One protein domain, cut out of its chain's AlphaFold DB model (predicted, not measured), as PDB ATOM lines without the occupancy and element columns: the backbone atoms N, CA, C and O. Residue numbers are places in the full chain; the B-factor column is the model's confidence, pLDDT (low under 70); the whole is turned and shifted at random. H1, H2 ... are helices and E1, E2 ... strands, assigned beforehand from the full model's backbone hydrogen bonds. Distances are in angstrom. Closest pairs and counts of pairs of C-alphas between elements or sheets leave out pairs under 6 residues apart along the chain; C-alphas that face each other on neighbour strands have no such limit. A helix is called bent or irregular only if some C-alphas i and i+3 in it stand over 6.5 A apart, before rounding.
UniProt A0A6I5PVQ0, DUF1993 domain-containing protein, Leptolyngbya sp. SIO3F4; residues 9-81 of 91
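AT A GLANCE: This is residues 9 to 81 of the 91 residues of the protein "DUF1993 domain-containing protein" of Leptolyngbya sp. SIO3F4 (UniProt A0A6I5PVQ0). The model is an open, U-shaped frame: the long helix H2 and the shorter helix H1 make two arms that run roughly opposite ways with an empty space between them, and a long link and the small two-stranded hairpin E1 and E2 lie at the closed end. The hairpin packs beside residues 52 to 59 of H2, while H1 and residues 60 to 71 and 73 to 77 of H2 stand free. The printed part has 73 residues with two named helices and two named strands, in the order H1, E1, E2, H2; the sheet's order is E1 - E2, antiparallel, and the class is mixed, helices and strands. The whole is loose, with a radius of gyration of the C-alphas of 16.2 A and spans of 44 by 33 by 20 A.

IN THESE COORDINATES: Strand E1 covers residues 37 to 43 and is 18.6 A long from first to last C-alpha, beginning at C-alpha 37 at (57.693, 53.141, 11.228). Strand E2 covers residues 46 to 51 and is 17.0 A long. Helix H2 covers residues 52 to 77 and is 35.8 A long, ending at C-alpha 77 at (27.383, 28.532, 20.852). It is irregular, but only just: C-alphas 58 and 61 are 6.53 A apart. Helix H1 covers residues 9 to 23 and is 21.0 A long, beginning at C-alpha 9 at (26.033, 47.778, 29.969).

HOW THE PARTS SIT: E1 and E2 form a hairpin, antiparallel, with 150 degrees between their directions. The C-alphas of Val 37 and Lys 51 face each other at 4.5 A. N 38 and O 50 are within hydrogen-bond range at 2.8 A, and so are N 48 and O 40 at 2.9 A. E1 and H2 have 3 pairs of C-alphas within 8 A; the closest C-alphas are those of Val 37 and Gly 52, 6.3 A apart. H1 is apart from E2 and from H2. In H1 every O i to N i+4 pair is within hydrogen-bond range; in H2 it is 20 of 22.

THE WHOLE: The two C-alphas farthest apart are those of Gly 32 and Gly 79, 44.8 A. The printed part has no cut. The link from H1 to E1, residues 24 to 36, is long; the links E1 to E2 and E2 to H2 are tight. Residues 9 to 29, of which 9 to 23 belong to H1, stand free, as do residues 60 to 71 of H2 and residues 73 to 79, of which 73 to 77 belong to H2. The mean pLDDT of the printed part is 95.4, and no printed residue is under 70.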
ATOM      1  N   PRO A   9      26.081  46.326  30.129       98.00
ATOM      2  CA  PRO A   9      26.033  47.778  29.969       98.00
ATOM      3  C   PRO A   9      27.418  48.434  29.961       98.00
ATOM      4  O   PRO A   9      27.658  49.303  29.129       98.00
ATOM      5  N   GLU A  10      28.335  47.984  30.822       97.38
ATOM      6  CA  GLU A  10      29.718  48.481  30.851       97.38
ATOM      7  C   GLU A  10      30.468  48.125  29.561       97.38
ATOM      8  O   GLU A  10      31.119  48.987  28.976       97.38
ATOM      9  N   LEU A  11      30.309  46.899  29.048       97.06
ATOM     10  CA  LEU A  11      30.904  46.494  27.766       97.06
ATOM     11  C   LEU A  11      30.377  47.321  26.581       97.06
ATOM     12  O   LEU A  11      31.142  47.698  25.691       97.06
ATOM     13  N   ILE A  12      29.075  47.620  26.560       96.44
ATOM     14  CA  ILE A  12      28.463  48.475  25.533       96.44
ATOM     15  C   ILE A  12      29.000  49.906  25.641       96.44
ATOM     16  O   ILE A  12      29.259  50.542  24.619       96.44
ATOM     17  N   GLU A  13      29.180  50.415  26.857       97.00
ATOM     18  CA  GLU A  13      29.738  51.745  27.091       97.00
ATOM     19  C   GLU A  13      31.209  51.830  26.659       97.00
ATOM     20  O   GLU A  13      31.575  52.750  25.928       97.00
ATOM     21  N   ARG A  14      32.025  50.818  26.975       96.56
ATOM     22  CA  ARG A  14      33.396  50.665  26.456       96.56
ATOM     23  C   ARG A  14      33.445  50.730  24.929       96.56
ATOM     24  O   ARG A  14      34.307  51.404  24.357       96.56
ATOM     25  N   LEU A  15      32.527  50.034  24.254       95.75
ATOM     26  CA  LEU A  15      32.443  50.044  22.793       95.75
ATOM     27  C   LEU A  15      32.108  51.444  22.263       95.75
ATOM     28  O   LEU A  15      32.784  51.920  21.354       95.75
ATOM     29  N   LYS A  16      31.133  52.136  22.863       96.94
ATOM     30  CA  LYS A  16      30.786  53.516  22.488       96.94
ATOM     31  C   LYS A  16      31.959  54.469  22.673       96.94
ATOM     32  O   LYS A  16      32.265  55.219  21.759       96.94
ATOM     33  N   GLN A  17      32.650  54.406  23.809       96.50
ATOM     34  CA  GLN A  17      33.817  55.251  24.079       96.50
ATOM     35  C   GLN A  17      34.943  55.014  23.070       96.50
ATOM     36  O   GLN A  17      35.572  55.967  22.614       96.50
ATOM     37  N   SER A  18      35.161  53.755  22.680       96.00
ATOM     38  CA  SER A  18      36.148  53.396  21.658       96.00
ATOM     39  C   SER A  18      35.774  53.964  20.285       96.00
ATOM     40  O   SER A  18      36.637  54.515  19.607       96.00
ATOM     41  N   ILE A  19      34.495  53.885  19.897       96.44
ATOM     42  CA  ILE A  19      33.981  54.483  18.652       96.44
ATOM     43  C   ILE A  19      34.150  56.004  18.685       96.44
ATOM     44  O   ILE A  19      34.803  56.548  17.800       96.44
ATOM     45  N   THR A  20      33.664  56.669  19.736       97.38
ATOM     46  CA  THR A  20      33.790  58.124  19.900       97.38
ATOM     47  C   THR A  20      35.244  58.574  19.819       97.38
ATOM     48  O   THR A  20      35.537  59.595  19.207       97.38
ATOM     49  N   TYR A  21      36.175  57.820  20.412       96.56
ATOM     50  CA  TYR A  21      37.602  58.125  20.329       96.56
ATOM     51  C   TYR A  21      38.129  58.037  18.891       96.56
ATOM     52  O   TYR A  21      38.813  58.955  18.440       96.56
ATOM     53  N   VAL A  22      37.789  56.976  18.151       95.19
ATOM     54  CA  VAL A  22      38.175  56.826  16.736       95.19
ATOM     55  C   VAL A  22      37.575  57.942  15.873       95.19
ATOM     56  O   VAL A  22      38.259  58.475  15.005       95.19
ATOM     57  N   GLU A  23      36.342  58.363  16.150       96.94
ATOM     58  CA  GLU A  23      35.674  59.472  15.455       96.94
ATOM     59  C   GLU A  23      36.327  60.845  15.705       96.94
ATOM     60  O   GLU A  23      36.051  61.794  14.972       96.94
ATOM     61  N   THR A  24      37.216  60.977  16.700       97.62
ATOM     62  CA  THR A  24      37.957  62.234  16.923       97.62
ATOM     63  C   THR A  24      39.082  62.480  15.916       97.62
ATOM     64  O   THR A  24      39.580  63.604  15.833       97.62
ATOM     65  N   PHE A  25      39.492  61.457  15.159       97.06
ATOM     66  CA  PHE A  25      40.559  61.580  14.170       97.06
ATOM     67  C   PHE A  25      40.025  62.116  12.840       97.06
ATOM     68  O   PHE A  25      39.019  61.659  12.304       97.06
ATOM     69  N   THR A  26      40.749  63.079  12.280       97.38
ATOM     70  CA  THR A  26      40.524  63.608  10.932       97.38
ATOM     71  C   THR A  26      41.348  62.838   9.903       97.38
ATOM     72  O   THR A  26      42.390  62.271  10.231       97.38
ATOM     73  N   VAL A  27      40.903  62.848   8.644       96.06
ATOM     74  CA  VAL A  27      41.594  62.182   7.525       96.06
ATOM     75  C   VAL A  27      43.055  62.641   7.416       96.06
ATOM     76  O   VAL A  27      43.956  61.808   7.393       96.06
ATOM     77  N   ASP A  28      43.306  63.950   7.509       96.44
ATOM     78  CA  ASP A  28      44.650  64.545   7.415       96.44
ATOM     79  C   ASP A  28      45.617  64.106   8.536       96.44
ATOM     80  O   ASP A  28      46.826  64.307   8.430       96.44
ATOM     81  N   GLN A  29      45.114  63.524   9.632       94.88
ATOM     82  CA  GLN A  29      45.956  62.968  10.699       94.88
ATOM     83  C   GLN A  29      46.426  61.536  10.411       94.88
ATOM     84  O   GLN A  29      47.340  61.057  11.088       94.88
ATOM     85  N   ILE A  30      45.797  60.853   9.454       94.62
ATOM     86  CA  ILE A  30      46.036  59.442   9.130       94.62
ATOM     87  C   ILE A  30      46.671  59.300   7.745       94.62
ATOM     88  O   ILE A  30      47.604  58.508   7.586       94.62
ATOM     89  N   ASP A  31      46.212  60.074   6.765       95.81
ATOM     90  CA  ASP A  31      46.730  60.034   5.399       95.81
ATOM     91  C   ASP A  31      48.223  60.400   5.367       95.81
ATOM     92  O   ASP A  31      48.678  61.350   6.010       95.81
ATOM     93  N   GLY A  32      49.018  59.619   4.633       96.19
ATOM     94  CA  GLY A  32      50.474  59.786   4.567       96.19
ATOM     95  C   GLY A  32      51.246  59.079   5.688       96.19
ATOM     96  O   GLY A  32      52.479  59.154   5.729       96.19
ATOM     97  N   THR A  33      50.567  58.381   6.608       96.19
ATOM     98  CA  THR A  33      51.223  57.610   7.680       96.19
ATOM     99  C   THR A  33      51.570  56.171   7.288       96.19
ATOM    100  O   THR A  33      52.162  55.447   8.090       96.19
ATOM    101  N   GLU A  34      51.275  55.748   6.059       96.56
ATOM    102  CA  GLU A  34      51.438  54.369   5.578       96.56
ATOM    103  C   GLU A  34      52.880  53.868   5.719       96.56
ATOM    104  O   GLU A  34      53.110  52.706   6.057       96.56
ATOM    105  N   GLU A  35      53.847  54.762   5.509       97.25
ATOM    106  CA  GLU A  35      55.283  54.481   5.564       97.25
ATOM    107  C   GLU A  35      55.914  54.796   6.929       97.25
ATOM    108  O   GLU A  35      57.095  54.513   7.151       97.25
ATOM    109  N   LYS A  36      55.142  55.358   7.872       96.19
ATOM    110  CA  LYS A  36      55.625  55.657   9.226       96.19
ATOM    111  C   LYS A  36      56.005  54.356   9.926       96.19
ATOM    112  O   LYS A  36      55.196  53.435  10.010       96.19
ATOM    113  N   VAL A  37      57.223  54.295  10.457       96.38
ATOM    114  CA  VAL A  37      57.693  53.141  11.228       96.38
ATOM    115  C   VAL A  37      57.129  53.209  12.645       96.38
ATOM    116  O   VAL A  37      57.243  54.226  13.331       96.38
ATOM    117  N   LEU A  38      56.506  52.113  13.061       92.88
ATOM    118  CA  LEU A  38      55.971  51.872  14.390       92.88
ATOM    119  C   LEU A  38      56.791  50.755  15.035       92.88
ATOM    120  O   LEU A  38      56.879  49.659  14.483       92.88
ATOM    121  N   THR A  39      57.349  51.023  16.210       93.38
ATOM    122  CA  THR A  39      58.033  50.011  17.021       93.38
ATOM    123  C   THR A  39      57.045  49.440  18.028       93.38
ATOM    124  O   THR A  39      56.504  50.175  18.855       93.38
ATOM    125  N   MET A  40      56.801  48.133  17.976       88.31
ATOM    126  CA  MET A  40      55.919  47.436  18.915       88.31
ATOM    127  C   MET A  40      56.672  46.364  19.695       88.31
ATOM    128  O   MET A  40      57.591  45.737  19.176       88.31
ATOM    129  N   SER A  41      56.253  46.120  20.935       86.44
ATOM    130  CA  SER A  41      56.729  44.983  21.724       86.44
ATOM    131  C   SER A  41      55.950  43.724  21.348       86.44
ATOM    132  O   SER A  41      54.721  43.748  21.334       86.44
ATOM    133  N   VAL A  42      56.653  42.623  21.079       83.31
ATOM    134  CA  VAL A  42      56.051  41.309  20.760       83.31
ATOM    135  C   VAL A  42      56.173  40.310  21.915       83.31
ATOM    136  O   VAL A  42      55.937  39.113  21.756       83.31
ATOM    137  N   GLY A  43      56.501  40.808  23.111       81.75
ATOM    138  CA  GLY A  43      56.735  39.998  24.304       81.75
ATOM    139  C   GLY A  43      58.195  39.559  24.448       81.75
ATOM    140  O   GLY A  43      59.027  39.796  23.582       81.75
ATOM    141  N   LYS A  44      58.532  38.963  25.602       79.81
ATOM    142  CA  LYS A  44      59.893  38.485  25.947       79.81
ATOM    143  C   LYS A  44      61.017  39.537  25.837       79.81
ATOM    144  O   LYS A  44      62.186  39.177  25.796       79.81
ATOM    145  N   GLY A  45      60.669  40.826  25.850       85.19
ATOM    146  CA  GLY A  45      61.623  41.930  25.702       85.19
ATOM    147  C   GLY A  45      62.019  42.230  24.253       85.19
ATOM    148  O   GLY A  45      62.890  43.067  24.032       85.19
ATOM    149  N   GLU A  46      61.390  41.580  23.274       88.38
ATOM    150  CA  GLU A  46      61.651  41.803  21.856       88.38
ATOM    151  C   GLU A  46      60.733  42.891  21.295       88.38
ATOM    152  O   GLU A  46      59.569  43.032  21.690       88.38
ATOM    153  N   THR A  47      61.269  43.660  20.348       91.38
ATOM    154  CA  THR A  47      60.514  44.662  19.594       91.38
ATOM    155  C   THR A  47      60.621  44.385  18.104       91.38
ATOM    156  O   THR A  47      61.629  43.852  17.638       91.38
ATOM    157  N   ILE A  48      59.568  44.731  17.368       90.81
ATOM    158  CA  ILE A  48      59.564  44.708  15.908       90.81
ATOM    159  C   ILE A  48      59.195  46.089  15.381       90.81
ATOM    160  O   ILE A  48      58.306  46.753  15.921       90.81
ATOM    161  N   ASP A  49      59.860  46.480  14.302       95.38
ATOM    162  CA  ASP A  49      59.525  47.665  13.528       95.38
ATOM    163  C   ASP A  49      58.628  47.267  12.359       95.38
ATOM    164  O   ASP A  49      58.940  46.356  11.587       95.38
ATOM    165  N   ILE A  50      57.505  47.961  12.215       94.81
ATOM    166  CA  ILE A  50      56.540  47.730  11.144       94.81
ATOM    167  C   ILE A  50      56.029  49.065  10.607       94.81
ATOM    168  O   ILE A  50      55.814  50.017  11.350       94.81
ATOM    169  N   LYS A  51      55.846  49.155   9.290       97.12
ATOM    170  CA  LYS A  51      55.266  50.345   8.657       97.12
ATOM    171  C   LYS A  51      53.763  50.439   8.936       97.12
ATOM    172  O   LYS A  51      53.109  49.408   9.104       97.12
ATOM    173  N   GLY A  52      53.218  51.653   8.933       96.00
ATOM    174  CA  GLY A  52      51.815  51.938   9.241       96.00
ATOM    175  C   GLY A  52      50.812  51.105   8.438       96.00
ATOM    176  O   GLY A  52      49.908  50.506   9.022       96.00
ATOM    177  N   TRP A  53      50.996  50.978   7.120       96.06
ATOM    178  CA  TRP A  53      50.073  50.190   6.296       96.06
ATOM    179  C   TRP A  53      50.140  48.676   6.578       96.06
ATOM    180  O   TRP A  53      49.092  48.083   6.855       96.06
ATOM    181  N   PRO A  54      51.319  48.018   6.573       95.81
ATOM    182  CA  PRO A  54      51.436  46.626   7.008       95.81
ATOM    183  C   PRO A  54      50.917  46.379   8.427       95.81
ATOM    184  O   PRO A  54      50.300  45.346   8.680       95.81
ATOM    185  N   PHE A  55      51.121  47.329   9.342       94.62
ATOM    186  CA  PHE A  55      50.584  47.254  10.696       94.62
ATOM    187  C   PHE A  55      49.055  47.198  10.693       94.62
ATOM    188  O   PHE A  55      48.471  46.278  11.264       94.62
ATOM    189  N   LEU A  56      48.393  48.131  10.012       94.69
ATOM    190  CA  LEU A  56      46.934  48.145   9.955       94.69
ATOM    191  C   LEU A  56      46.384  46.892   9.254       94.69
ATOM    192  O   LEU A  56      45.523  46.199   9.795       94.69
ATOM    193  N   SER A  57      46.901  46.591   8.064       96.12
ATOM    194  CA  SER A  57      46.336  45.578   7.166       96.12
ATOM    195  C   SER A  57      46.641  44.133   7.568       96.12
ATOM    196  O   SER A  57      45.763  43.281   7.447       96.12
ATOM    197  N   PHE A  58      47.847  43.842   8.068       94.12
ATOM    198  CA  PHE A  58      48.273  42.471   8.381       94.12
ATOM    199  C   PHE A  58      48.325  42.159   9.874       94.12
ATOM    200  O   PHE A  58      48.372  40.985  10.236       94.12
ATOM    201  N   PHE A  59      48.297  43.173  10.740       92.88
ATOM    202  CA  PHE A  59      48.304  42.965  12.184       92.88
ATOM    203  C   PHE A  59      46.976  43.376  12.826       92.88
ATOM    204  O   PHE A  59      46.282  42.523  13.377       92.88
ATOM    205  N   VAL A  60      46.573  44.644  12.725       94.81
ATOM    206  CA  VAL A  60      45.390  45.156  13.441       94.81
ATOM    207  C   VAL A  60      44.093  44.547  12.912       94.81
ATOM    208  O   VAL A  60      43.354  43.938  13.686       94.81
ATOM    209  N   LEU A  61      43.813  44.663  11.609       97.00
ATOM    210  CA  LEU A  61      42.554  44.183  11.029       97.00
ATOM    211  C   LEU A  61      42.337  42.671  11.243       97.00
ATOM    212  O   LEU A  61      41.253  42.302  11.701       97.00
ATOM    213  N   PRO A  62      43.329  41.784  11.019       97.38
ATOM    214  CA  PRO A  62      43.162  40.361  11.311       97.38
ATOM    215  C   PRO A  62      42.838  40.073  12.780       97.38
ATOM    216  O   PRO A  62      41.962  39.253  13.048       97.38
ATOM    217  N   ASN A  63      43.479  40.769  13.729       96.69
ATOM    218  CA  ASN A  63      43.177  40.608  15.155       96.69
ATOM    219  C   ASN A  63      41.753  41.082  15.491       96.69
ATOM    220  O   ASN A  63      41.024  40.378  16.191       96.69
ATOM    221  N   VAL A  64      41.315  42.225  14.950       96.81
ATOM    222  CA  VAL A  64      39.941  42.726  15.139       96.81
ATOM    223  C   VAL A  64      38.918  41.701  14.643       96.81
ATOM    224  O   VAL A  64      38.006  41.336  15.385       96.81
ATOM    225  N   TYR A  65      39.088  41.177  13.425       97.88
ATOM    226  CA  TYR A  65      38.166  40.179  12.879       97.88
ATOM    227  C   TYR A  65      38.215  38.850  13.635       97.88
ATOM    228  O   TYR A  65      37.166  38.233  13.834       97.88
ATOM    229  N   PHE A  66      39.392  38.417  14.090       98.62
ATOM    230  CA  PHE A  66      39.536  37.217  14.910       98.62
ATOM    231  C   PHE A  66      38.730  37.331  16.212       98.62
ATOM    232  O   PHE A  66      37.915  36.456  16.518       98.62
ATOM    233  N   HIS A  67      38.893  38.432  16.949       98.31
ATOM    234  CA  HIS A  67      38.195  38.636  18.217       98.31
ATOM    235  C   HIS A  67      36.692  38.874  18.035       98.31
ATOM    236  O   HIS A  67      35.899  38.318  18.796       98.31
ATOM    237  N   LEU A  68      36.280  39.610  16.997       97.44
ATOM    238  CA  LEU A  68      34.863  39.799  16.675       97.44
ATOM    239  C   LEU A  68      34.178  38.466  16.340       97.44
ATOM    240  O   LEU A  68      33.094  38.178  16.845       97.44
ATOM    241  N   THR A  69      34.828  37.633  15.522       98.50
ATOM    242  CA  THR A  69      34.315  36.300  15.162       98.50
ATOM    243  C   THR A  69      34.248  35.395  16.388       98.50
ATOM    244  O   THR A  69      33.235  34.743  16.611       98.50
ATOM    245  N   THR A  70      35.268  35.431  17.248       98.75
ATOM    246  CA  THR A  70      35.282  34.665  18.503       98.75
ATOM    247  C   THR A  70      34.122  35.063  19.423       98.75
ATOM    248  O   THR A  70      33.436  34.196  19.960       98.75
ATOM    249  N   ALA A  71      33.846  36.362  19.580       97.62
ATOM    250  CA  ALA A  71      32.708  36.838  20.370       97.62
ATOM    251  C   ALA A  71      31.362  36.393  19.768       97.62
ATOM    252  O   ALA A  71      30.488  35.909  20.492       97.62
ATOM    253  N   TYR A  72      31.213  36.501  18.442       98.44
ATOM    254  CA  TYR A  72      30.049  35.991  17.714       98.44
ATOM    255  C   TYR A  72      29.843  34.488  17.955       98.44
ATOM    256  O   TYR A  72      28.728  34.059  18.262       98.44
ATOM    257  N   ASP A  73      30.913  33.696  17.879       98.62
ATOM    258  CA  ASP A  73      30.867  32.248  18.062       98.62
ATOM    259  C   ASP A  73      30.519  31.859  19.501       98.62
ATOM    260  O   ASP A  73      29.704  30.959  19.695       98.62
ATOM    261  N   ILE A  74      31.044  32.561  20.511       98.50
ATOM    262  CA  ILE A  74      30.674  32.343  21.921       98.50
ATOM    263  C   ILE A  74      29.170  32.570  22.122       98.50
ATOM    264  O   ILE A  74      28.496  31.724  22.718       98.50
ATOM    265  N   LEU A  75      28.623  33.678  21.612       98.12
ATOM    266  CA  LEU A  75      27.190  33.980  21.722       98.12
ATOM    267  C   LEU A  75      26.344  32.925  21.003       98.12
ATOM    268  O   LEU A  75      25.375  32.406  21.562       98.12
ATOM    269  N   ARG A  76      26.733  32.574  19.775       98.50
ATOM    270  CA  ARG A  76      26.028  31.584  18.957       98.50
ATOM    271  C   ARG A  76      26.067  30.194  19.585       98.50
ATOM    272  O   ARG A  76      25.047  29.508  19.602       98.50
ATOM    273  N   HIS A  77      27.212  29.793  20.134       98.62
ATOM    274  CA  HIS A  77      27.383  28.532  20.852       98.62
ATOM    275  C   HIS A  77      26.473  28.450  22.086       98.62
ATOM    276  O   HIS A  77      25.891  27.400  22.346       98.62
ATOM    277  N   ASN A  78      26.271  29.568  22.788       98.50
ATOM    278  CA  ASN A  78      25.367  29.672  23.938       98.50
ATOM    279  C   ASN A  78      23.879  29.857  23.559       98.50
ATOM    280  O   ASN A  78      23.047  30.135  24.421       98.50
ATOM    281  N   GLY A  79      23.511  29.695  22.283       98.25
ATOM    282  CA  GLY A  79      22.115  29.686  21.834       98.25
ATOM    283  C   GLY A  79      21.531  31.053  21.469       98.25
ATOM    284  O   GLY A  79      20.341  31.138  21.144       98.25
ATOM    285  N   VAL A  80      22.335  32.122  21.462       98.31
ATOM    286  CA  VAL A  80      21.892  33.422  20.941       98.31
ATOM    287  C   VAL A  80      21.695  33.308  19.428       98.31
ATOM    288  O   VAL A  80      22.568  32.833  18.701       98.31
ATOM    289  N   LYS A  81      20.541  33.761  18.929       97.69
ATOM    290  CA  LYS A  81      20.154  33.667  17.511       97.69
ATOM    291  C   LYS A  81      20.828  34.731  16.627       97.69
ATOM    292  O   LYS A  81      20.152  35.367  15.826       97.69
TER     293      LYS A  81